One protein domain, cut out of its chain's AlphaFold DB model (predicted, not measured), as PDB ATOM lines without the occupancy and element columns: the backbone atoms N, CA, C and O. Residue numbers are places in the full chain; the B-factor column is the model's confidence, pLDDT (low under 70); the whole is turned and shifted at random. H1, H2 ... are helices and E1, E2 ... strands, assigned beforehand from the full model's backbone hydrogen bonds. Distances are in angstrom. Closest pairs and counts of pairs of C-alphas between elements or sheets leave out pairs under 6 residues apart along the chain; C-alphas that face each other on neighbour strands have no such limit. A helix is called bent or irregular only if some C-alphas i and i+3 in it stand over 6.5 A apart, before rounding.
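This is residues 781 to 874, 919 to 953 and 1071 to 1107 of the 1127 residues of an uncharacterized protein of Endozoicomonas numazuensis (UniProt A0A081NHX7). Three long helices, H1, H6 and H9, make a slab, with H6 between the other two: H9 runs back beside H6, and H1 crosses H6 more steeply. A second row of shorter helices, H7, H8 and H2, runs across one end of this slab, the small H3 and H4 pack on H9 and H1, and the strand hairpin E1 and E2 sits along H1. The printed part has 166 residues with nine named helices and two named strands, in the order H1 E1 E2 H2 H3 H4 H5 H6 H7 H8 H9; the sheet E1 - E2 is antiparallel, and the class is mostly helix. It is compact, with a radius of gyration of the C-alphas of 15.3 A, and spans 41 by 34 by 24 A.

H1, residues 786 to 805, comes first. E1, residues 816 to 819, and E2, residues 822 to 825, are an antiparallel hairpin at 149 degrees, with N 824 and O 817 at 2.8 A and N 817 and O 824 at 2.9 A, both within hydrogen-bond range. The closest C-alphas of H1 and E2 are those of Tyr 792 and Lys 822, 6.3 A apart. H2, residues 834 to 845, touches H3, residues 847 to 851, with its residues 839 to 843 alone, closest at C-alphas 843 and 850, 4.7 A. H4, residues 859 to 863, touches H2, closest at C-alphas 859 and 836, 4.9 A. H4 also touches residues 800 to 804 of H1 alone, closest at C-alphas 860 and 804, 6.6 A. H5, residues 865 to 870, is close to but not clearly touching H1, closest at C-alphas 865 and 800, 6.8 A. H6, residues 921 to 941, touches H1 at a steep tilt of 43 degrees, the same way, with C-alphas 932 and 797 closest at 4.1 A. H7, residues 943 to 951, touches H8, residues 1071 to 1079, at a shallow tilt of 6 degrees, opposite ways, closest at C-alphas 947 and 1074, 5.3 A. H8 touches H2 at a shallow tilt of 28 degrees, the same way, closest at C-alphas 1073 and 837, 6.3 A. H9, residues 1083 to 1104, touches H6 at a shallow tilt of 16 degrees, opposite ways, closest at C-alphas 1094 and 929, 6.3 A. Residues 1089 to 1096 of H9 alone touch H3, closest at C-alphas 1092 and 847, 6.1 A. H1 and H9 are apart. Every O i to N i+4 pair is within hydrogen-bond range in H1, H3, H4, H5, H7, H8 and H9; in H2 it is 7 of 8 and in H6 15 of 17.

H1 begins at C-alpha 786, (192.153, 134.081, 174.488), and measures 29.0 A. E1 and E2 measure 10.1 A and 10.0 A, and H2 16.6 A. H3, H4 and H5 are short helices of 5, 5 and 6 residues. H6 begins at C-alpha 921, (196.833, 135.796, 162.816), and measures 29.0 A; it has a kink of 26 degrees near residue 928 and is irregular, with C-alphas 923 and 926 7.3 A apart. H7 and H8 measure 12.3 A each. H9, the longest helix by residues, measures 31.2 A and ends at C-alpha 1104, (197.862, 134.889, 152.242).

The two C-alphas farthest apart are those of Leu 952 and Ala 1107, at 47.4 A. Residues 875 to 918 are not printed, with C-alphas 874 and 919 16.3 A apart across the cut; residues 954 to 1070 are not printed either, with C-alphas 953 and 1071 10.9 A apart. Of the links that are printed whole, none is long. The mean pLDDT of the printed part is 80.4, and 39 residues are under 70, among them residues 781 to 789, 866 to 874 and 1101 to 1107.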
ATOM      1  N   GLU A 781     207.580 134.346 179.823       67.31
ATOM      2  CA  GLU A 781     206.311 133.723 180.220       67.31
ATOM      3  C   GLU A 781     205.329 133.643 179.043       67.31
ATOM      4  O   GLU A 781     205.285 134.517 178.174       67.31
ATOM      5  N   SER A 782     204.505 132.593 179.043       58.06
ATOM      6  CA  SER A 782     203.499 132.334 178.011       58.06
ATOM      7  C   SER A 782     202.181 133.080 178.258       58.06
ATOM      8  O   SER A 782     201.762 133.284 179.396       58.06
ATOM      9  N   VAL A 783     201.485 133.434 177.173       60.94
ATOM     10  CA  VAL A 783     200.258 134.247 177.208       60.94
ATOM     11  C   VAL A 783     199.050 133.422 177.676       60.94
ATOM     12  O   VAL A 783     198.689 132.421 177.055       60.94
ATOM     13  N   ALA A 784     198.386 133.860 178.750       53.88
ATOM     14  CA  ALA A 784     197.363 133.097 179.473       53.88
ATOM     15  C   ALA A 784     195.949 133.111 178.835       53.88
ATOM     16  O   ALA A 784     194.953 133.467 179.464       53.88
ATOM     17  N   GLY A 785     195.833 132.642 177.591       55.22
ATOM     18  CA  GLY A 785     194.544 132.373 176.938       55.22
ATOM     19  C   GLY A 785     193.965 133.526 176.108       55.22
ATOM     20  O   GLY A 785     194.623 134.521 175.817       55.22
ATOM     21  N   VAL A 786     192.717 133.358 175.652       52.22
ATOM     22  CA  VAL A 786     192.153 134.081 174.488       52.22
ATOM     23  C   VAL A 786     192.132 135.611 174.645       52.22
ATOM     24  O   VAL A 786     192.572 136.317 173.742       52.22
ATOM     25  N   SER A 787     191.680 136.137 175.789       60.69
ATOM     26  CA  SER A 787     191.612 137.596 176.012       60.69
ATOM     27  C   SER A 787     192.994 138.249 176.147       60.69
ATOM     28  O   SER A 787     193.161 139.434 175.837       60.69
ATOM     29  N   ASP A 788     193.987 137.486 176.605       66.69
ATOM     30  CA  ASP A 788     195.371 137.940 176.696       66.69
ATOM     31  C   ASP A 788     196.094 137.827 175.351       66.69
ATOM     32  O   ASP A 788     196.936 138.671 175.056       66.69
ATOM     33  N   LEU A 789     195.712 136.878 174.485       67.81
ATOM     34  CA  LEU A 789     196.181 136.821 173.096       67.81
ATOM     35  C   LEU A 789     195.716 138.038 172.289       67.81
ATOM     36  O   LEU A 789     196.535 138.632 171.591       67.81
ATOM     37  N   GLU A 790     194.455 138.463 172.394       74.25
ATOM     38  CA  GLU A 790     193.983 139.686 171.719       74.25
ATOM     39  C   GLU A 790     194.758 140.927 172.200       74.25
ATOM     40  O   GLU A 790     195.252 141.725 171.399       74.25
ATOM     41  N   THR A 791     194.951 141.042 173.518       81.25
ATOM     42  CA  THR A 791     195.728 142.125 174.144       81.25
ATOM     43  C   THR A 791     197.202 142.095 173.722       81.25
ATOM     44  O   THR A 791     197.779 143.142 173.429       81.25
ATOM     45  N   TYR A 792     197.809 140.908 173.631       80.31
ATOM     46  CA  TYR A 792     199.180 140.721 173.157       80.31
ATOM     47  C   TYR A 792     199.342 141.175 171.702       80.31
ATOM     48  O   TYR A 792     200.232 141.974 171.420       80.31
ATOM     49  N   HIS A 793     198.466 140.750 170.784       79.50
ATOM     50  CA  HIS A 793     198.549 141.164 169.378       79.50
ATOM     51  C   HIS A 793     198.290 142.670 169.199       79.50
ATOM     52  O   HIS A 793     198.940 143.298 168.363       79.50
ATOM     53  N   ARG A 794     197.437 143.293 170.031       87.62
ATOM     54  CA  ARG A 794     197.297 144.761 170.063       87.62
ATOM     55  C   ARG A 794     198.592 145.450 170.494       87.62
ATOM     56  O   ARG A 794     199.047 146.371 169.821       87.62
ATOM     57  N   ARG A 795     199.260 144.966 171.546       88.56
ATOM     58  CA  ARG A 795     200.581 145.486 171.950       88.56
ATOM     59  C   ARG A 795     201.689 145.176 170.941       88.56
ATOM     60  O   ARG A 795     202.633 145.949 170.835       88.56
ATOM     61  N   LEU A 796     201.576 144.095 170.170       85.19
ATOM     62  CA  LEU A 796     202.471 143.804 169.048       85.19
ATOM     63  C   LEU A 796     202.280 144.822 167.907       85.19
ATOM     64  O   LEU A 796     203.256 145.232 167.285       85.19
ATOM     65  N   GLY A 797     201.050 145.308 167.705       89.00
ATOM     66  CA  GLY A 797     200.746 146.454 166.840       89.00
ATOM     67  C   GLY A 797     201.400 147.741 167.329       89.00
ATOM     68  O   GLY A 797     202.091 148.413 166.565       89.00
ATOM     69  N   VAL A 798     201.264 148.037 168.627       93.75
ATOM     70  CA  VAL A 798     201.957 149.162 169.283       93.75
ATOM     71  C   VAL A 798     203.477 149.056 169.110       93.75
ATOM     72  O   VAL A 798     204.131 150.048 168.799       93.75
ATOM     73  N   ALA A 799     204.048 147.856 169.259       91.50
ATOM     74  CA  ALA A 799     205.473 147.613 169.051       91.50
ATOM     75  C   ALA A 799     205.885 147.836 167.585       91.50
ATOM     76  O   ALA A 799     206.956 148.383 167.335       91.50
ATOM     77  N   GLY A 800     205.032 147.474 166.621       90.56
ATOM     78  CA  GLY A 800     205.252 147.740 165.198       90.56
ATOM     79  C   GLY A 800     205.263 149.224 164.851       90.56
ATOM     80  O   GLY A 800     206.181 149.677 164.171       90.56
ATOM     81  N   GLY A 801     204.304 149.998 165.365       93.50
ATOM     82  CA  GLY A 801     204.286 151.449 165.170       93.50
ATOM     83  C   GLY A 801     205.448 152.144 165.882       93.50
ATOM     84  O   GLY A 801     206.111 152.985 165.281       93.50
ATOM     85  N   PHE A 802     205.784 151.730 167.109       95.69
ATOM     86  CA  PHE A 802     206.993 152.175 167.815       95.69
ATOM     87  C   PHE A 802     208.264 151.926 166.985       95.69
ATOM     88  O   PHE A 802     209.041 152.850 166.751       95.69
ATOM     89  N   CYS A 803     208.449 150.696 166.488       94.44
ATOM     90  CA  CYS A 803     209.598 150.326 165.662       94.44
ATOM     91  C   CYS A 803     209.659 151.143 164.366       94.44
ATOM     92  O   CYS A 803     210.729 151.637 164.014       94.44
ATOM     93  N   LEU A 804     208.524 151.349 163.690       94.44
ATOM     94  CA  LEU A 804     208.459 152.136 162.458       94.44
ATOM     95  C   LEU A 804     208.860 153.595 162.693       94.44
ATOM     96  O   LEU A 804     209.697 154.148 161.980       94.44
ATOM     97  N   MET A 805     208.297 154.211 163.732       95.44
ATOM     98  CA  MET A 805     208.543 155.613 164.067       95.44
ATOM     99  C   MET A 805     209.956 155.847 164.646       95.44
ATOM    100  O   MET A 805     210.440 156.980 164.624       95.44
ATOM    101  N   ALA A 806     210.646 154.792 165.098       95.25
ATOM    102  CA  ALA A 806     212.067 154.788 165.476       95.25
ATOM    103  C   ALA A 806     213.024 154.332 164.343       95.25
ATOM    104  O   ALA A 806     214.243 154.319 164.525       95.25
ATOM    105  N   GLY A 807     212.502 153.932 163.176       94.00
ATOM    106  CA  GLY A 807     213.297 153.403 162.060       94.00
ATOM    107  C   GLY A 807     213.993 152.062 162.349       94.00
ATOM    108  O   GLY A 807     215.033 151.780 161.763       94.00
ATOM    109  N   GLN A 808     213.471 151.262 163.278       92.88
ATOM    110  CA  GLN A 808     214.059 150.004 163.752       92.88
ATOM    111  C   GLN A 808     213.994 148.893 162.688       92.88
ATOM    112  O   GLN A 808     212.919 148.605 162.174       92.88
ATOM    113  N   ALA A 809     215.113 148.220 162.408       89.56
ATOM    114  CA  ALA A 809     215.188 147.062 161.503       89.56
ATOM    115  C   ALA A 809     215.597 145.755 162.216       89.56
ATOM    116  O   ALA A 809     215.886 145.753 163.414       89.56
ATOM    117  N   ASP A 810     215.659 144.651 161.463       80.62
ATOM    118  CA  ASP A 810     216.091 143.305 161.904       80.62
ATOM    119  C   ASP A 810     215.337 142.766 163.141       80.62
ATOM    120  O   ASP A 810     215.889 142.097 164.017       80.62
ATOM    121  N   LEU A 811     214.042 143.072 163.235       79.81
ATOM    122  CA  LEU A 811     213.165 142.545 164.271       79.81
ATOM    123  C   LEU A 811     212.702 141.130 163.889       79.81
ATOM    124  O   LEU A 811     211.853 140.936 163.022       79.81
ATOM    125  N   HIS A 812     213.263 140.133 164.566       72.12
ATOM    126  CA  HIS A 812     212.926 138.712 164.439       72.12
ATOM    127  C   HIS A 812     212.590 138.106 165.814       72.12
ATOM    128  O   HIS A 812     212.833 138.754 166.828       72.12
ATOM    129  N   SER A 813     212.079 136.868 165.902       59.81
ATOM    130  CA  SER A 813     211.527 136.337 167.170       59.81
ATOM    131  C   SER A 813     212.516 136.328 168.348       59.81
ATOM    132  O   SER A 813     212.109 136.556 169.478       59.81
ATOM    133  N   LYS A 814     213.827 136.184 168.102       62.06
ATOM    134  CA  LYS A 814     214.870 136.313 169.146       62.06
ATOM    135  C   LYS A 814     215.044 137.735 169.717       62.06
ATOM    136  O   LYS A 814     215.647 137.877 170.773       62.06
ATOM    137  N   ASN A 815     214.505 138.758 169.047       75.19
ATOM    138  CA  ASN A 815     214.570 140.174 169.441       75.19
ATOM    139  C   ASN A 815     213.280 140.649 170.144       75.19
ATOM    140  O   ASN A 815     213.182 141.813 170.532       75.19
ATOM    141  N   LEU A 816     212.318 139.744 170.363       75.88
ATOM    142  CA  LEU A 816     211.064 140.006 171.062       75.88
ATOM    143  C   LEU A 816     210.852 138.980 172.187       75.88
ATOM    144  O   LEU A 816     210.637 137.799 171.931       75.88
ATOM    145  N   LEU A 817     210.880 139.432 173.440       78.19
ATOM    146  CA  LEU A 817     210.545 138.616 174.608       78.19
ATOM    147  C   LEU A 817     209.087 138.852 175.015       78.19
ATOM    148  O   LEU A 817     208.588 139.975 174.941       78.19
ATOM    149  N   VAL A 818     208.415 137.795 175.469       73.38
ATOM    150  CA  VAL A 818     207.056 137.860 176.022       73.38
ATOM    151  C   VAL A 818     207.114 137.546 177.513       73.38
ATOM    152  O   VAL A 818     207.782 136.600 177.926       73.38
ATOM    153  N   HIS A 819     206.441 138.368 178.317       77.75
ATOM    154  CA  HIS A 819     206.282 138.171 179.757       77.75
ATOM    155  C   HIS A 819     204.857 138.594 180.154       77.75
ATOM    156  O   HIS A 819     204.403 139.681 179.772       77.75
ATOM    157  N   GLY A 820     204.108 137.709 180.820       73.38
ATOM    158  CA  GLY A 820     202.646 137.738 180.883       73.38
ATOM    159  C   GLY A 820     201.992 137.909 179.502       73.38
ATOM    160  O   GLY A 820     201.891 136.984 178.704       73.38
ATOM    161  N   ASN A 821     201.541 139.131 179.218       72.62
ATOM    162  CA  ASN A 821     200.930 139.548 177.951       72.62
ATOM    163  C   ASN A 821     201.644 140.768 177.316       72.62
ATOM    164  O   ASN A 821     201.084 141.434 176.439       72.62
ATOM    165  N   LYS A 822     202.855 141.128 177.770       82.06
ATOM    166  CA  LYS A 822     203.636 142.273 177.261       82.06
ATOM    167  C   LYS A 822     204.754 141.836 176.303       82.06
ATOM    168  O   LYS A 822     205.542 140.969 176.679       82.06
ATOM    169  N   PRO A 823     204.888 142.476 175.125       84.31
ATOM    170  CA  PRO A 823     206.095 142.398 174.314       84.31
ATOM    171  C   PRO A 823     207.201 143.307 174.878       84.31
ATOM    172  O   PRO A 823     206.959 144.466 175.225       84.31
ATOM    173  N   TYR A 824     208.421 142.782 174.914       87.38
ATOM    174  CA  TYR A 824     209.659 143.473 175.265       87.38
ATOM    175  C   TYR A 824     210.630 143.384 174.080       87.38
ATOM    176  O   TYR A 824     210.985 142.285 173.652       87.38
ATOM    177  N   LEU A 825     211.087 144.523 173.559       88.25
ATOM    178  CA  LEU A 825     212.098 144.576 172.497       88.25
ATOM    179  C   LEU A 825     213.485 144.367 173.128       88.25
ATOM    180  O   LEU A 825     214.059 145.307 173.673       88.25
ATOM    181  N   VAL A 826     214.003 143.132 173.120       83.94
ATOM    182  CA  VAL A 826     215.274 142.799 173.806       83.94
ATOM    183  C   VAL A 826     216.512 143.275 173.052       83.94
ATOM    184  O   VAL A 826     217.599 143.288 173.635       83.94
ATOM    185  N   ASP A 827     216.386 143.664 171.782       83.50
ATOM    186  CA  ASP A 827     217.497 144.207 171.005       83.50
ATOM    187  C   ASP A 827     217.054 145.363 170.105       83.50
ATOM    188  O   ASP A 827     216.099 145.241 169.339       83.50
ATOM    189  N   THR A 828     217.753 146.495 170.223       89.69
ATOM    190  CA  THR A 828     217.446 147.749 169.510       89.69
ATOM    191  C   THR A 828     218.665 148.324 168.773       89.69
ATOM    192  O   THR A 828     218.684 149.481 168.369       89.69
ATOM    193  N   GLU A 829     219.700 147.500 168.552       89.56
ATOM    194  CA  GLU A 829     220.957 147.927 167.916       89.56
ATOM    195  C   GLU A 829     220.806 148.407 166.466       89.56
ATOM    196  O   GLU A 829     221.702 149.059 165.951       89.56
ATOM    197  N   THR A 830     219.689 148.107 165.812       90.88
ATOM    198  CA  THR A 830     219.366 148.429 164.411       90.88
ATOM    199  C   THR A 830     218.340 149.567 164.265       90.88
ATOM    200  O   THR A 830     217.542 149.571 163.326       90.88
ATOM    201  N   ALA A 831     218.340 150.532 165.189       93.56
ATOM    202  CA  ALA A 831     217.522 151.748 165.121       93.56
ATOM    203  C   ALA A 831     217.950 152.711 163.991       93.56
ATOM    204  O   ALA A 831     219.100 152.690 163.547       93.56
ATOM    205  N   LEU A 832     217.033 153.586 163.550       95.00
ATOM    206  CA  LEU A 832     217.248 154.589 162.490       95.00
ATOM    207  C   LEU A 832     217.901 154.029 161.205       95.00
ATOM    208  O   LEU A 832     218.784 154.641 160.592       95.00
ATOM    209  N   HIS A 833     217.448 152.845 160.791       93.12
ATOM    210  CA  HIS A 833     217.989 152.076 159.681       93.12
ATOM    211  C   HIS A 833     217.579 152.643 158.314       93.12
ATOM    212  O   HIS A 833     216.392 152.772 158.002       93.12
ATOM    213  N   SER A 834     218.565 152.899 157.450       90.69
ATOM    214  CA  SER A 834     218.383 153.560 156.148       90.69
ATOM    215  C   SER A 834     217.324 152.910 155.248       90.69
ATOM    216  O   SER A 834     216.638 153.619 154.520       90.69
ATOM    217  N   ALA A 835     217.162 151.582 155.288       88.88
ATOM    218  CA  ALA A 835     216.152 150.888 154.481       88.88
ATOM    219  C   ALA A 835     214.708 151.160 154.952       88.88
ATOM    220  O   ALA A 835     213.820 151.307 154.116       88.88
ATOM    221  N   VAL A 836     214.480 151.278 156.268       92.38
ATOM    222  CA  VAL A 836     213.153 151.568 156.843       92.38
ATOM    223  C   VAL A 836     212.768 153.014 156.537       92.38
ATOM    224  O   VAL A 836     211.681 153.263 156.027       92.38
ATOM    225  N   ILE A 837     213.687 153.959 156.770       94.19
ATOM    226  CA  ILE A 837     213.456 155.403 156.587       94.19
ATOM    227  C   ILE A 837     213.220 155.747 155.107       94.19
ATOM    228  O   ILE A 837     212.251 156.427 154.780       94.19
ATOM    229  N   MET A 838     214.058 155.229 154.201       91.06
ATOM    230  CA  MET A 838     213.920 155.413 152.748       91.06
ATOM    231  C   MET A 838     212.567 154.923 152.212       91.06
ATOM    232  O   MET A 838     212.020 155.505 151.277       91.06
ATOM    233  N   GLN A 839     212.046 153.830 152.768       89.56
ATOM    234  CA  GLN A 839     210.780 153.257 152.333       89.56
ATOM    235  C   GLN A 839     209.581 153.963 152.991       89.56
ATOM    236  O   GLN A 839     208.595 154.234 152.311       89.56
ATOM    237  N   LEU A 840     209.695 154.359 154.264       92.69
ATOM    238  CA  LEU A 840     208.704 155.198 154.949       92.69
ATOM    239  C   LEU A 840     208.553 156.566 154.257       92.69
ATOM    240  O   LEU A 840     207.439 157.059 154.121       92.69
ATOM    241  N   GLU A 841     209.642 157.150 153.748       91.88
ATOM    242  CA  GLU A 841     209.597 158.355 152.909       91.88
ATOM    243  C   GLU A 841     208.714 158.153 151.666       91.88
ATOM    244  O   GLU A 841     207.864 158.992 151.369       91.88
ATOM    245  N   LYS A 842     208.875 157.028 150.962       87.12
ATOM    246  CA  LYS A 842     208.114 156.717 149.741       87.12
ATOM    247  C   LYS A 842     206.638 156.458 150.048       87.12
ATOM    248  O   LYS A 842     205.771 156.953 149.334       87.12
ATOM    249  N   GLU A 843     206.357 155.766 151.148       89.69
ATOM    250  CA  GLU A 843     204.998 155.483 151.632       89.69
ATOM    251  C   GLU A 843     204.271 156.730 152.151       89.69
ATOM    252  O   GLU A 843     203.059 156.825 151.997       89.69
ATOM    253  N   LEU A 844     204.981 157.713 152.715       89.81
ATOM    254  CA  LEU A 844     204.395 159.005 153.086       89.81
ATOM    255  C   LEU A 844     204.178 159.919 151.869       89.81
ATOM    256  O   LEU A 844     203.231 160.699 151.857       89.81
ATOM    257  N   GLN A 845     205.017 159.829 150.831       86.00
ATOM    258  CA  GLN A 845     204.843 160.608 149.596       86.00
ATOM    259  C   GLN A 845     203.692 160.089 148.721       86.00
ATOM    260  O   GLN A 845     202.932 160.888 148.170       86.00
ATOM    261  N   ASN A 846     203.552 158.767 148.578       82.56
ATOM    262  CA  ASN A 846     202.377 158.147 147.974       82.56
ATOM    263  C   ASN A 846     202.180 156.711 148.506       82.56
ATOM    264  O   ASN A 846     202.881 155.800 148.050       82.56
ATOM    265  N   PRO A 847     201.229 156.485 149.434       80.31
ATOM    266  CA  PRO A 847     201.020 155.169 150.027       80.31
ATOM    267  C   PRO A 847     200.688 154.092 148.988       80.31
ATOM    268  O   PRO A 847     201.250 153.000 149.029       80.31
ATOM    269  N   GLU A 848     199.822 154.394 148.015       76.31
ATOM    270  CA  GLU A 848     199.348 153.399 147.050       76.31
ATOM    271  C   GLU A 848     200.481 152.867 146.158       76.31
ATOM    272  O   GLU A 848     200.620 151.654 146.011       76.31
ATOM    273  N   LEU A 849     201.333 153.747 145.613       68.69
ATOM    274  CA  LEU A 849     202.534 153.356 144.863       68.69
ATOM    275  C   LEU A 849     203.586 152.688 145.757       68.69
ATOM    276  O   LEU A 849     204.264 151.770 145.294       68.69
ATOM    277  N   GLY A 850     203.713 153.119 147.018       62.09
ATOM    278  CA  GLY A 850     204.617 152.513 147.998       62.09
ATOM    279  C   GLY A 850     204.320 151.029 148.232       62.09
ATOM    280  O   GLY A 850     205.245 150.216 148.263       62.09
ATOM    281  N   PHE A 851     203.037 150.661 148.306       68.94
ATOM    282  CA  PHE A 851     202.596 149.289 148.583       68.94
ATOM    283  C   PHE A 851     202.390 148.402 147.344       68.94
ATOM    284  O   PHE A 851     202.242 147.190 147.506       68.94
ATOM    285  N   LEU A 852     202.459 148.928 146.108       64.12
ATOM    286  CA  LEU A 852     202.351 148.111 144.877       64.12
ATOM    287  C   LEU A 852     203.387 146.976 144.782       64.12
ATOM    288  O   LEU A 852     203.188 146.025 144.028       64.12
ATOM    289  N   ARG A 853     204.495 147.072 145.525       62.19
ATOM    290  CA  ARG A 853     205.549 146.046 145.583       62.19
ATOM    291  C   ARG A 853     205.272 144.921 146.589       62.19
ATOM    292  O   ARG A 853     206.037 143.966 146.674       62.19
ATOM    293  N   GLY A 854     204.173 145.018 147.333       65.88
ATOM    294  CA  GLY A 854     203.790 144.061 148.362       65.88
ATOM    295  C   GLY A 854     204.470 144.303 149.711       65.88
ATOM    296  O   GLY A 854     205.494 144.974 149.839       65.88
ATOM    297  N   MET A 855     203.878 143.714 150.750       70.75
ATOM    298  CA  MET A 855     204.180 144.029 152.150       70.75
ATOM    299  C   MET A 855     205.630 143.727 152.577       70.75
ATOM    300  O   MET A 855     206.120 144.344 153.518       70.75
ATOM    301  N   GLN A 856     206.347 142.835 151.884       70.50
ATOM    302  CA  GLN A 856     207.754 142.532 152.183       70.50
ATOM    303  C   GLN A 856     208.723 143.654 151.758       70.50
ATOM    304  O   GLN A 856     209.741 143.848 152.421       70.50
ATOM    305  N   GLU A 857     208.403 144.425 150.710       72.94
ATOM    306  CA  GLU A 857     209.166 145.631 150.343       72.94
ATOM    307  C   GLU A 857     208.722 146.879 151.127       72.94
ATOM    308  O   GLU A 857     209.457 147.862 151.132       72.94
ATOM    309  N   SER A 858     207.586 146.836 151.840       83.94
ATOM    310  CA  SER A 858     207.117 147.953 152.681       83.94
ATOM    311  C   SER A 858     208.045 148.255 153.865       83.94
ATOM    312  O   SER A 858     208.814 147.392 154.297       83.94
ATOM    313  N   SER A 859     207.951 149.449 154.457       88.62
ATOM    314  CA  SER A 859     208.788 149.832 155.603       88.62
ATOM    315  C   SER A 859     208.499 148.964 156.834       88.62
ATOM    316  O   SER A 859     209.437 148.537 157.506       88.62
ATOM    317  N   LEU A 860     207.240 148.562 157.052       83.81
ATOM    318  CA  LEU A 860     206.848 147.536 158.033       83.81
ATOM    319  C   LEU A 860     207.442 146.144 157.721       83.81
ATOM    320  O   LEU A 860     207.773 145.388 158.637       83.81
ATOM    321  N   GLY A 861     207.643 145.825 156.440       80.06
ATOM    322  CA  GLY A 861     208.417 144.665 155.987       80.06
ATOM    323  C   GLY A 861     209.908 144.778 156.329       80.06
ATOM    324  O   GLY A 861     210.488 143.824 156.849       80.06
ATOM    325  N   GLN A 862     210.508 145.960 156.131       86.38
ATOM    326  CA  GLN A 862     211.910 146.253 156.471       86.38
ATOM    327  C   GLN A 862     212.193 146.226 157.985       86.38
ATOM    328  O   GLN A 862     213.314 145.905 158.384       86.38
ATOM    329  N   ILE A 863     211.190 146.488 158.836       88.19
ATOM    330  CA  ILE A 863     211.293 146.245 160.289       88.19
ATOM    331  C   ILE A 863     211.566 144.760 160.564       88.19
ATOM    332  O   ILE A 863     212.317 144.435 161.477       88.19
ATOM    333  N   GLY A 864     210.978 143.852 159.777       76.88
ATOM    334  CA  GLY A 864     211.059 142.398 159.960       76.88
ATOM    335  C   GLY A 864     209.893 141.793 160.751       76.88
ATOM    336  O   GLY A 864     209.729 140.575 160.745       76.88
ATOM    337  N   LEU A 865     209.029 142.626 161.348       73.12
ATOM    338  CA  LEU A 865     207.926 142.215 162.228       73.12
ATOM    339  C   LEU A 865     206.978 141.179 161.598       73.12
ATOM    340  O   LEU A 865     206.520 140.270 162.290       73.12
ATOM    341  N   MET A 866     206.751 141.242 160.282       65.62
ATOM    342  CA  MET A 866     205.952 140.240 159.564       65.62
ATOM    343  C   MET A 866     206.515 138.819 159.705       65.62
ATOM    344  O   MET A 866     205.746 137.879 159.869       65.62
ATOM    345  N   LYS A 867     207.841 138.648 159.785       62.09
ATOM    346  CA  LYS A 867     208.469 137.333 159.994       62.09
ATOM    347  C   LYS A 867     208.178 136.762 161.382       62.09
ATOM    348  O   LYS A 867     208.141 135.545 161.528       62.09
ATOM    349  N   ILE A 868     207.952 137.604 162.395       62.88
ATOM    350  CA  ILE A 868     207.494 137.159 163.726       62.88
ATOM    351  C   ILE A 868     206.046 136.661 163.644       62.88
ATOM    352  O   ILE A 868     205.686 135.695 164.307       62.88
ATOM    353  N   TRP A 869     205.233 137.294 162.800       58.72
ATOM    354  CA  TRP A 869     203.835 136.932 162.591       58.72
ATOM    355  C   TRP A 869     203.661 135.663 161.726       58.72
ATOM    356  O   TRP A 869     202.728 134.890 161.936       58.72
ATOM    357  N   GLU A 870     204.572 135.421 160.779       49.97
ATOM    358  CA  GLU A 870     204.595 134.241 159.900       49.97
ATOM    359  C   GLU A 870     205.121 132.955 160.580       49.97
ATOM    360  O   GLU A 870     204.667 131.860 160.249       49.97
ATOM    361  N   ASN A 871     206.095 133.041 161.501       44.22
ATOM    362  CA  ASN A 871     206.908 131.883 161.918       44.22
ATOM    363  C   ASN A 871     206.591 131.368 163.339       44.22
ATOM    364  O   ASN A 871     207.048 131.932 164.330       44.22
ATOM    365  N   PHE A 872     205.883 130.231 163.428       41.38
ATOM    366  CA  PHE A 872     205.328 129.664 164.676       41.38
ATOM    367  C   PHE A 872     205.844 128.225 165.010       41.38
ATOM    368  O   PHE A 872     205.067 127.281 165.134       41.38
ATOM    369  N   GLN A 873     207.167 128.029 165.139       32.97
ATOM    370  CA  GLN A 873     207.872 126.795 165.613       32.97
ATOM    371  C   GLN A 873     209.043 127.218 166.546       32.97
ATOM    372  O   GLN A 873     209.227 128.428 166.631       32.97
ATOM    373  N   VAL A 874     209.825 126.414 167.312       35.69
ATOM    374  CA  VAL A 874     210.566 125.132 167.074       35.69
ATOM    375  C   VAL A 874     212.109 125.269 167.358       35.69
ATOM    376  O   VAL A 874     212.493 125.945 168.305       35.69
ATOM    377  N   PRO A 919     195.510 130.433 160.564       46.34
ATOM    378  CA  PRO A 919     196.419 130.949 161.577       46.34
ATOM    379  C   PRO A 919     195.740 132.029 162.427       46.34
ATOM    380  O   PRO A 919     195.066 132.914 161.894       46.34
ATOM    381  N   LEU A 920     195.932 131.962 163.753       48.84
ATOM    382  CA  LEU A 920     195.311 132.867 164.740       48.84
ATOM    383  C   LEU A 920     195.539 134.355 164.408       48.84
ATOM    384  O   LEU A 920     194.696 135.191 164.720       48.84
ATOM    385  N   ALA A 921     196.627 134.640 163.686       48.44
ATOM    386  CA  ALA A 921     196.833 135.796 162.816       48.44
ATOM    387  C   ALA A 921     195.549 136.500 162.333       48.44
ATOM    388  O   ALA A 921     195.340 137.661 162.661       48.44
ATOM    389  N   ALA A 922     194.680 135.811 161.581       55.22
ATOM    390  CA  ALA A 922     193.495 136.420 160.969       55.22
ATOM    391  C   ALA A 922     192.502 136.969 162.006       55.22
ATOM    392  O   ALA A 922     191.866 137.996 161.785       55.22
ATOM    393  N   LEU A 923     192.377 136.287 163.148       58.19
ATOM    394  CA  LEU A 923     191.441 136.643 164.215       58.19
ATOM    395  C   LEU A 923     191.917 137.867 165.010       58.19
ATOM    396  O   LEU A 923     191.090 138.628 165.504       58.19
ATOM    397  N   TYR A 924     193.234 138.084 165.092       68.94
ATOM    398  CA  TYR A 924     193.839 139.198 165.831       68.94
ATOM    399  C   TYR A 924     194.460 140.289 164.942       68.94
ATOM    400  O   TYR A 924     194.961 141.285 165.463       68.94
ATOM    401  N   ALA A 925     194.368 140.160 163.615       73.50
ATOM    402  CA  ALA A 925     194.781 141.164 162.633       73.50
ATOM    403  C   ALA A 925     194.228 142.560 162.962       73.50
ATOM    404  O   ALA A 925     194.973 143.535 163.046       73.50
ATOM    405  N   LYS A 926     192.924 142.637 163.256       82.12
ATOM    406  CA  LYS A 926     192.244 143.874 163.657       82.12
ATOM    407  C   LYS A 926     192.799 144.460 164.960       82.12
ATOM    408  O   LYS A 926     192.987 145.669 165.045       82.12
ATOM    409  N   ALA A 927     193.110 143.622 165.950       83.75
ATOM    410  CA  ALA A 927     193.711 144.071 167.206       83.75
ATOM    411  C   ALA A 927     195.112 144.666 166.971       83.75
ATOM    412  O   ALA A 927     195.437 145.715 167.524       83.75
ATOM    413  N   PHE A 928     195.919 144.057 166.096       85.44
ATOM    414  CA  PHE A 928     197.212 144.606 165.676       85.44
ATOM    415  C   PHE A 928     197.076 145.941 164.936       85.44
ATOM    416  O   PHE A 928     197.773 146.889 165.292       85.44
ATOM    417  N   VAL A 929     196.150 146.059 163.975       88.12
ATOM    418  CA  VAL A 929     195.865 147.326 163.275       88.12
ATOM    419  C   VAL A 929     195.450 148.419 164.266       88.12
ATOM    420  O   VAL A 929     195.991 149.522 164.213       88.12
ATOM    421  N   GLU A 930     194.566 148.116 165.222       91.12
ATOM    422  CA  GLU A 930     194.168 149.057 166.280       91.12
ATOM    423  C   GLU A 930     195.359 149.521 167.130       91.12
ATOM    424  O   GLU A 930     195.475 150.710 167.427       91.12
ATOM    425  N   GLY A 931     196.266 148.613 167.501       92.19
ATOM    426  CA  GLY A 931     197.470 148.944 168.267       92.19
ATOM    427  C   GLY A 931     198.487 149.769 167.476       92.19
ATOM    428  O   GLY A 931     199.015 150.761 167.982       92.19
ATOM    429  N   PHE A 932     198.720 149.397 166.215       92.00
ATOM    430  CA  PHE A 932     199.587 150.122 165.288       92.00
ATOM    431  C   PHE A 932     199.075 151.551 165.088       92.00
ATOM    432  O   PHE A 932     199.788 152.507 165.397       92.00
ATOM    433  N   HIS A 933     197.801 151.700 164.711       93.00
ATOM    434  CA  HIS A 933     197.139 152.992 164.561       93.00
ATOM    435  C   HIS A 933     197.181 153.806 165.862       93.00
ATOM    436  O   HIS A 933     197.507 154.989 165.821       93.00
ATOM    437  N   SER A 934     196.913 153.193 167.021       94.25
ATOM    438  CA  SER A 934     196.985 153.859 168.332       94.25
ATOM    439  C   SER A 934     198.376 154.453 168.595       94.25
ATOM    440  O   SER A 934     198.495 155.633 168.928       94.25
ATOM    441  N   SER A 935     199.440 153.673 168.370       95.06
ATOM    442  CA  SER A 935     200.822 154.116 168.599       95.06
ATOM    443  C   SER A 935     201.294 155.200 167.625       95.06
ATOM    444  O   SER A 935     201.830 156.214 168.068       95.06
ATOM    445  N   VAL A 936     201.038 155.053 166.320       94.31
ATOM    446  CA  VAL A 936     201.411 156.059 165.310       94.31
ATOM    447  C   VAL A 936     200.614 157.354 165.512       94.31
ATOM    448  O   VAL A 936     201.188 158.441 165.444       94.31
ATOM    449  N   SER A 937     199.320 157.272 165.853       94.06
ATOM    450  CA  SER A 937     198.530 158.450 166.236       94.06
ATOM    451  C   SER A 937     199.117 159.147 167.466       94.06
ATOM    452  O   SER A 937     199.376 160.349 167.401       94.06
ATOM    453  N   ALA A 938     199.398 158.413 168.549       95.19
ATOM    454  CA  ALA A 938     199.972 158.973 169.774       95.19
ATOM    455  C   ALA A 938     201.334 159.654 169.534       95.19
ATOM    456  O   ALA A 938     201.577 160.740 170.060       95.19
ATOM    457  N   ILE A 939     202.191 159.061 168.696       95.94
ATOM    458  CA  ILE A 939     203.494 159.628 168.318       95.94
ATOM    459  C   ILE A 939     203.319 160.892 167.467       95.94
ATOM    460  O   ILE A 939     203.923 161.915 167.780       95.94
ATOM    461  N   SER A 940     202.452 160.876 166.449       93.50
ATOM    462  CA  SER A 940     202.203 162.053 165.597       93.50
ATOM    463  C   SER A 940     201.662 163.262 166.380       93.50
ATOM    464  O   SER A 940     202.057 164.401 166.121       93.50
ATOM    465  N   GLN A 941     200.822 163.015 167.392       94.31
ATOM    466  CA  GLN A 941     200.246 164.037 168.277       94.31
ATOM    467  C   GLN A 941     201.253 164.603 169.293       94.31
ATOM    468  O   GLN A 941     201.033 165.689 169.820       94.31
ATOM    469  N   ASN A 942     202.360 163.897 169.543       95.88
ATOM    470  CA  ASN A 942     203.451 164.307 170.435       95.88
ATOM    471  C   ASN A 942     204.785 164.414 169.663       95.88
ATOM    472  O   ASN A 942     205.865 164.162 170.206       95.88
ATOM    473  N   SER A 943     204.698 164.772 168.378       95.06
ATOM    474  CA  SER A 943     205.795 164.715 167.402       95.06
ATOM    475  C   SER A 943     207.018 165.534 167.813       95.06
ATOM    476  O   SER A 943     208.130 165.044 167.635       95.06
ATOM    477  N   ASP A 944     206.842 166.705 168.432       94.88
ATOM    478  CA  ASP A 944     207.947 167.517 168.967       94.88
ATOM    479  C   ASP A 944     208.797 166.729 169.983       94.88
ATOM    480  O   ASP A 944     210.019 166.642 169.857       94.88
ATOM    481  N   VAL A 945     208.143 166.080 170.955       95.75
ATOM    482  CA  VAL A 945     208.807 165.303 172.021       95.75
ATOM    483  C   VAL A 945     209.492 164.060 171.447       95.75
ATOM    484  O   VAL A 945     210.591 163.700 171.874       95.75
ATOM    485  N   TRP A 946     208.872 163.415 170.456       96.62
ATOM    486  CA  TRP A 946     209.470 162.282 169.748       96.62
ATOM    487  C   TRP A 946     210.704 162.704 168.938       96.62
ATOM    488  O   TRP A 946     211.746 162.061 169.032       96.62
ATOM    489  N   CYS A 947     210.624 163.810 168.195       97.06
ATOM    490  CA  CYS A 947     211.718 164.312 167.364       97.06
ATOM    491  C   CYS A 947     212.912 164.797 168.193       97.06
ATOM    492  O   CYS A 947     214.055 164.510 167.836       97.06
ATOM    493  N   ASP A 948     212.680 165.460 169.327       96.69
ATOM    494  CA  ASP A 948     213.766 165.800 170.251       96.69
ATOM    495  C   ASP A 948     214.387 164.549 170.889       96.69
ATOM    496  O   ASP A 948     215.607 164.486 171.041       96.69
ATOM    497  N   SER A 949     213.597 163.504 171.157       96.12
ATOM    498  CA  SER A 949     214.127 162.215 171.629       96.12
ATOM    499  C   SER A 949     214.977 161.496 170.569       96.12
ATOM    500  O   SER A 949     216.020 160.938 170.907       96.12
ATOM    501  N   LEU A 950     214.607 161.571 169.282       96.50
ATOM    502  CA  LEU A 950     215.444 161.081 168.175       96.50
ATOM    503  C   LEU A 950     216.780 161.841 168.097       96.50
ATOM    504  O   LEU A 950     217.828 161.229 167.893       96.50
ATOM    505  N   ARG A 951     216.778 163.164 168.313       96.75
ATOM    506  CA  ARG A 951     218.006 163.984 168.322       96.75
ATOM    507  C   ARG A 951     218.962 163.632 169.462       96.75
ATOM    508  O   ARG A 951     220.174 163.750 169.278       96.75
ATOM    509  N   LEU A 952     218.456 163.152 170.602       96.25
ATOM    510  CA  LEU A 952     219.289 162.659 171.710       96.25
ATOM    511  C   LEU A 952     220.090 161.393 171.358       96.25
ATOM    512  O   LEU A 952     221.057 161.095 172.054       96.25
ATOM    513  N   MET A 953     219.752 160.685 170.275       95.44
ATOM    514  CA  MET A 953     220.521 159.527 169.796       95.44
ATOM    515  C   MET A 953     221.813 159.908 169.056       95.44
ATOM    516  O   MET A 953     222.572 159.026 168.659       95.44
ATOM    517  N   GLU A1071     217.900 163.432 161.275       96.50
ATOM    518  CA  GLU A1071     217.152 164.583 160.758       96.50
ATOM    519  C   GLU A1071     216.171 164.162 159.653       96.50
ATOM    520  O   GLU A1071     215.091 164.741 159.549       96.50
ATOM    521  N   LYS A1072     216.484 163.101 158.888       95.75
ATOM    522  CA  LYS A1072     215.542 162.551 157.906       95.75
ATOM    523  C   LYS A1072     214.336 161.873 158.561       95.75
ATOM    524  O   LYS A1072     213.215 162.120 158.135       95.75
ATOM    525  N   GLN A1073     214.522 161.074 159.616       96.38
ATOM    526  CA  GLN A1073     213.382 160.507 160.348       96.38
ATOM    527  C   GLN A1073     212.562 161.608 161.034       96.38
ATOM    528  O   GLN A1073     211.336 161.560 161.009       96.38
ATOM    529  N   VAL A1074     213.216 162.631 161.591       97.25
ATOM    530  CA  VAL A1074     212.552 163.812 162.163       97.25
ATOM    531  C   VAL A1074     211.671 164.527 161.128       97.25
ATOM    532  O   VAL A1074     210.520 164.822 161.438       97.25
ATOM    533  N   GLU A1075     212.146 164.737 159.894       96.38
ATOM    534  CA  GLU A1075     211.338 165.297 158.794       96.38
ATOM    535  C   GLU A1075     210.055 164.477 158.557       96.38
ATOM    536  O   GLU A1075     208.952 165.032 158.516       96.38
ATOM    537  N   LEU A1076     210.185 163.147 158.461       95.69
ATOM    538  CA  LEU A1076     209.057 162.240 158.231       95.69
ATOM    539  C   LEU A1076     208.057 162.246 159.399       95.69
ATOM    540  O   LEU A1076     206.854 162.360 159.161       95.69
ATOM    541  N   ILE A1077     208.524 162.195 160.652       95.88
ATOM    542  CA  ILE A1077     207.649 162.249 161.836       95.88
ATOM    543  C   ILE A1077     206.944 163.609 161.952       95.88
ATOM    544  O   ILE A1077     205.744 163.643 162.220       95.88
ATOM    545  N   SER A1078     207.636 164.725 161.703       94.88
ATOM    546  CA  SER A1078     207.016 166.059 161.693       94.88
ATOM    547  C   SER A1078     205.985 166.234 160.566       94.88
ATOM    548  O   SER A1078     205.047 167.017 160.713       94.88
ATOM    549  N   SER A1079     206.096 165.498 159.453       94.50
ATOM    550  CA  SER A1079     205.069 165.513 158.398       94.50
ATOM    551  C   SER A1079     203.729 164.922 158.864       94.50
ATOM    552  O   SER A1079     202.667 165.426 158.491       94.50
ATOM    553  N   LEU A1080     203.763 163.913 159.746       92.44
ATOM    554  CA  LEU A1080     202.577 163.233 160.286       92.44
ATOM    555  C   LEU A1080     201.767 164.096 161.270       92.44
ATOM    556  O   LEU A1080     200.654 163.720 161.639       92.44
ATOM    557  N   SER A1081     202.258 165.279 161.648       89.12
ATOM    558  CA  SER A1081     201.457 166.302 162.335       89.12
ATOM    559  C   SER A1081     200.334 166.865 161.439       89.12
ATOM    560  O   SER A1081     199.387 167.466 161.943       89.12
ATOM    561  N   ASN A1082     200.401 166.663 160.114       91.44
ATOM    562  CA  ASN A1082     199.300 166.938 159.192       91.44
ATOM    563  C   ASN A1082     198.271 165.795 159.231       91.44
ATOM    564  O   ASN A1082     198.508 164.713 158.697       91.44
ATOM    565  N   GLU A1083     197.101 166.068 159.810       89.50
ATOM    566  CA  GLU A1083     196.029 165.082 159.995       89.50
ATOM    567  C   GLU A1083     195.593 164.407 158.690       89.50
ATOM    568  O   GLU A1083     195.435 163.193 158.650       89.50
ATOM    569  N   GLY A1084     195.473 165.165 157.593       90.25
ATOM    570  CA  GLY A1084     195.061 164.612 156.301       90.25
ATOM    571  C   GLY A1084     196.092 163.657 155.696       90.25
ATOM    572  O   GLY A1084     195.713 162.698 155.029       90.25
ATOM    573  N   LEU A1085     197.385 163.887 155.956       90.06
ATOM    574  CA  LEU A1085     198.463 162.987 155.539       90.06
ATOM    575  C   LEU A1085     198.502 161.735 156.423       90.06
ATOM    576  O   LEU A1085     198.544 160.617 155.915       90.06
ATOM    577  N   ARG A1086     198.435 161.930 157.745       92.00
ATOM    578  CA  ARG A1086     198.425 160.872 158.762       92.00
ATOM    579  C   ARG A1086     197.271 159.897 158.565       92.00
ATOM    580  O   ARG A1086     197.495 158.692 158.532       92.00
ATOM    581  N   ASP A1087     196.052 160.403 158.418       91.94
ATOM    582  CA  ASP A1087     194.848 159.574 158.347       91.94
ATOM    583  C   ASP A1087     194.780 158.817 157.004       91.94
ATOM    584  O   ASP A1087     194.340 157.668 156.956       91.94
ATOM    585  N   HIS A1088     195.302 159.408 155.922       89.69
ATOM    586  CA  HIS A1088     195.487 158.742 154.628       89.69
ATOM    587  C   HIS A1088     196.546 157.629 154.690       89.69
ATOM    588  O   HIS A1088     196.266 156.503 154.277       89.69
ATOM    589  N   PHE A1089     197.721 157.913 155.263       89.62
ATOM    590  CA  PHE A1089     198.794 156.938 155.485       89.62
ATOM    591  C   PHE A1089     198.319 155.755 156.343       89.62
ATOM    592  O   PHE A1089     198.538 154.603 155.974       89.62
ATOM    593  N   LEU A1090     197.612 156.024 157.446       90.75
ATOM    594  CA  LEU A1090     197.062 154.993 158.331       90.75
ATOM    595  C   LEU A1090     195.973 154.153 157.654       90.75
ATOM    596  O   LEU A1090     195.982 152.934 157.807       90.75
ATOM    597  N   SER A1091     195.086 154.771 156.870       89.50
ATOM    598  CA  SER A1091     194.067 154.060 156.086       89.50
ATOM    599  C   SER A1091     194.691 153.131 155.036       89.50
ATOM    600  O   SER A1091     194.283 151.979 154.897       89.50
ATOM    601  N   ALA A1092     195.743 153.584 154.347       85.19
ATOM    602  CA  ALA A1092     196.463 152.763 153.378       85.19
ATOM    603  C   ALA A1092     197.261 151.625 154.046       85.19
ATOM    604  O   ALA A1092     197.261 150.501 153.543       85.19
ATOM    605  N   TYR A1093     197.872 151.876 155.212       85.12
ATOM    606  CA  TYR A1093     198.516 150.831 156.016       85.12
ATOM    607  C   TYR A1093     197.512 149.786 156.514       85.12
ATOM    608  O   TYR A1093     197.787 148.590 156.421       85.12
ATOM    609  N   GLN A1094     196.340 150.213 156.997       86.88
ATOM    610  CA  GLN A1094     195.247 149.314 157.372       86.88
ATOM    611  C   GLN A1094     194.819 148.447 156.183       86.88
ATOM    612  O   GLN A1094     194.801 147.226 156.316       86.88
ATOM    613  N   GLN A1095     194.546 149.056 155.024       82.19
ATOM    614  CA  GLN A1095     194.143 148.334 153.818       82.19
ATOM    615  C   GLN A1095     195.209 147.313 153.386       82.19
ATOM    616  O   GLN A1095     194.865 146.163 153.140       82.19
ATOM    617  N   MET A1096     196.503 147.673 153.384       80.00
ATOM    618  CA  MET A1096     197.586 146.724 153.077       80.00
ATOM    619  C   MET A1096     197.627 145.548 154.065       80.00
ATOM    620  O   MET A1096     197.798 144.407 153.641       80.00
ATOM    621  N   ILE A1097     197.500 145.810 155.370       76.19
ATOM    622  CA  ILE A1097     197.525 144.761 156.399       76.19
ATOM    623  C   ILE A1097     196.318 143.821 156.222       76.19
ATOM    624  O   ILE A1097     196.482 142.601 156.216       76.19
ATOM    625  N   GLU A1098     195.117 144.373 156.036       75.75
ATOM    626  CA  GLU A1098     193.879 143.611 155.834       75.75
ATOM    627  C   GLU A1098     193.899 142.803 154.521       75.75
ATOM    628  O   GLU A1098     193.568 141.615 154.535       75.75
ATOM    629  N   ASP A1099     194.373 143.386 153.414       72.25
ATOM    630  CA  ASP A1099     194.538 142.695 152.128       72.25
ATOM    631  C   ASP A1099     195.602 141.595 152.194       72.25
ATOM    632  O   ASP A1099     195.397 140.510 151.645       72.25
ATOM    633  N   TRP A1100     196.726 141.825 152.883       70.69
ATOM    634  CA  TRP A1100     197.760 140.802 153.045       70.69
ATOM    635  C   TRP A1100     197.211 139.581 153.789       70.69
ATOM    636  O   TRP A1100     197.377 138.454 153.309       70.69
ATOM    637  N   PHE A1101     196.482 139.802 154.890       64.81
ATOM    638  CA  PHE A1101     195.785 138.738 155.613       64.81
ATOM    639  C   PHE A1101     194.705 138.053 154.766       64.81
ATOM    640  O   PHE A1101     194.594 136.828 154.812       64.81
ATOM    641  N   GLY A1102     193.943 138.807 153.970       60.00
ATOM    642  CA  GLY A1102     192.926 138.256 153.071       60.00
ATOM    643  C   GLY A1102     193.500 137.383 151.949       60.00
ATOM    644  O   GLY A1102     192.898 136.375 151.586       60.00
ATOM    645  N   GLN A1103     194.673 137.736 151.417       58.66
ATOM    646  CA  GLN A1103     195.307 137.025 150.301       58.66
ATOM    647  C   GLN A1103     196.113 135.798 150.754       58.66
ATOM    648  O   GLN A1103     196.006 134.735 150.139       58.66
ATOM    649  N   HIS A1104     196.896 135.918 151.832       51.28
ATOM    650  CA  HIS A1104     197.862 134.889 152.242       51.28
ATOM    651  C   HIS A1104     197.273 133.812 153.165       51.28
ATOM    652  O   HIS A1104     197.916 132.787 153.383       51.28
ATOM    653  N   LEU A1105     196.053 133.998 153.690       49.88
ATOM    654  CA  LEU A1105     195.399 133.055 154.612       49.88
ATOM    655  C   LEU A1105     194.217 132.286 153.985       49.88
ATOM    656  O   LEU A1105     193.289 131.875 154.686       49.88
ATOM    657  N   ASN A1106     194.265 132.036 152.671       36.91
ATOM    658  CA  ASN A1106     193.340 131.116 152.000       36.91
ATOM    659  C   ASN A1106     193.502 129.681 152.538       36.91
ATOM    660  O   ASN A1106     194.522 129.020 152.340       36.91
ATOM    661  N   ALA A1107     192.477 129.181 153.226       36.84
ATOM    662  CA  ALA A1107     192.527 127.885 153.892       36.84
ATOM    663  C   ALA A1107     192.304 126.711 152.916       36.84
ATOM    664  O   ALA A1107     191.161 126.371 152.611       36.84
TER     665      ALA A1107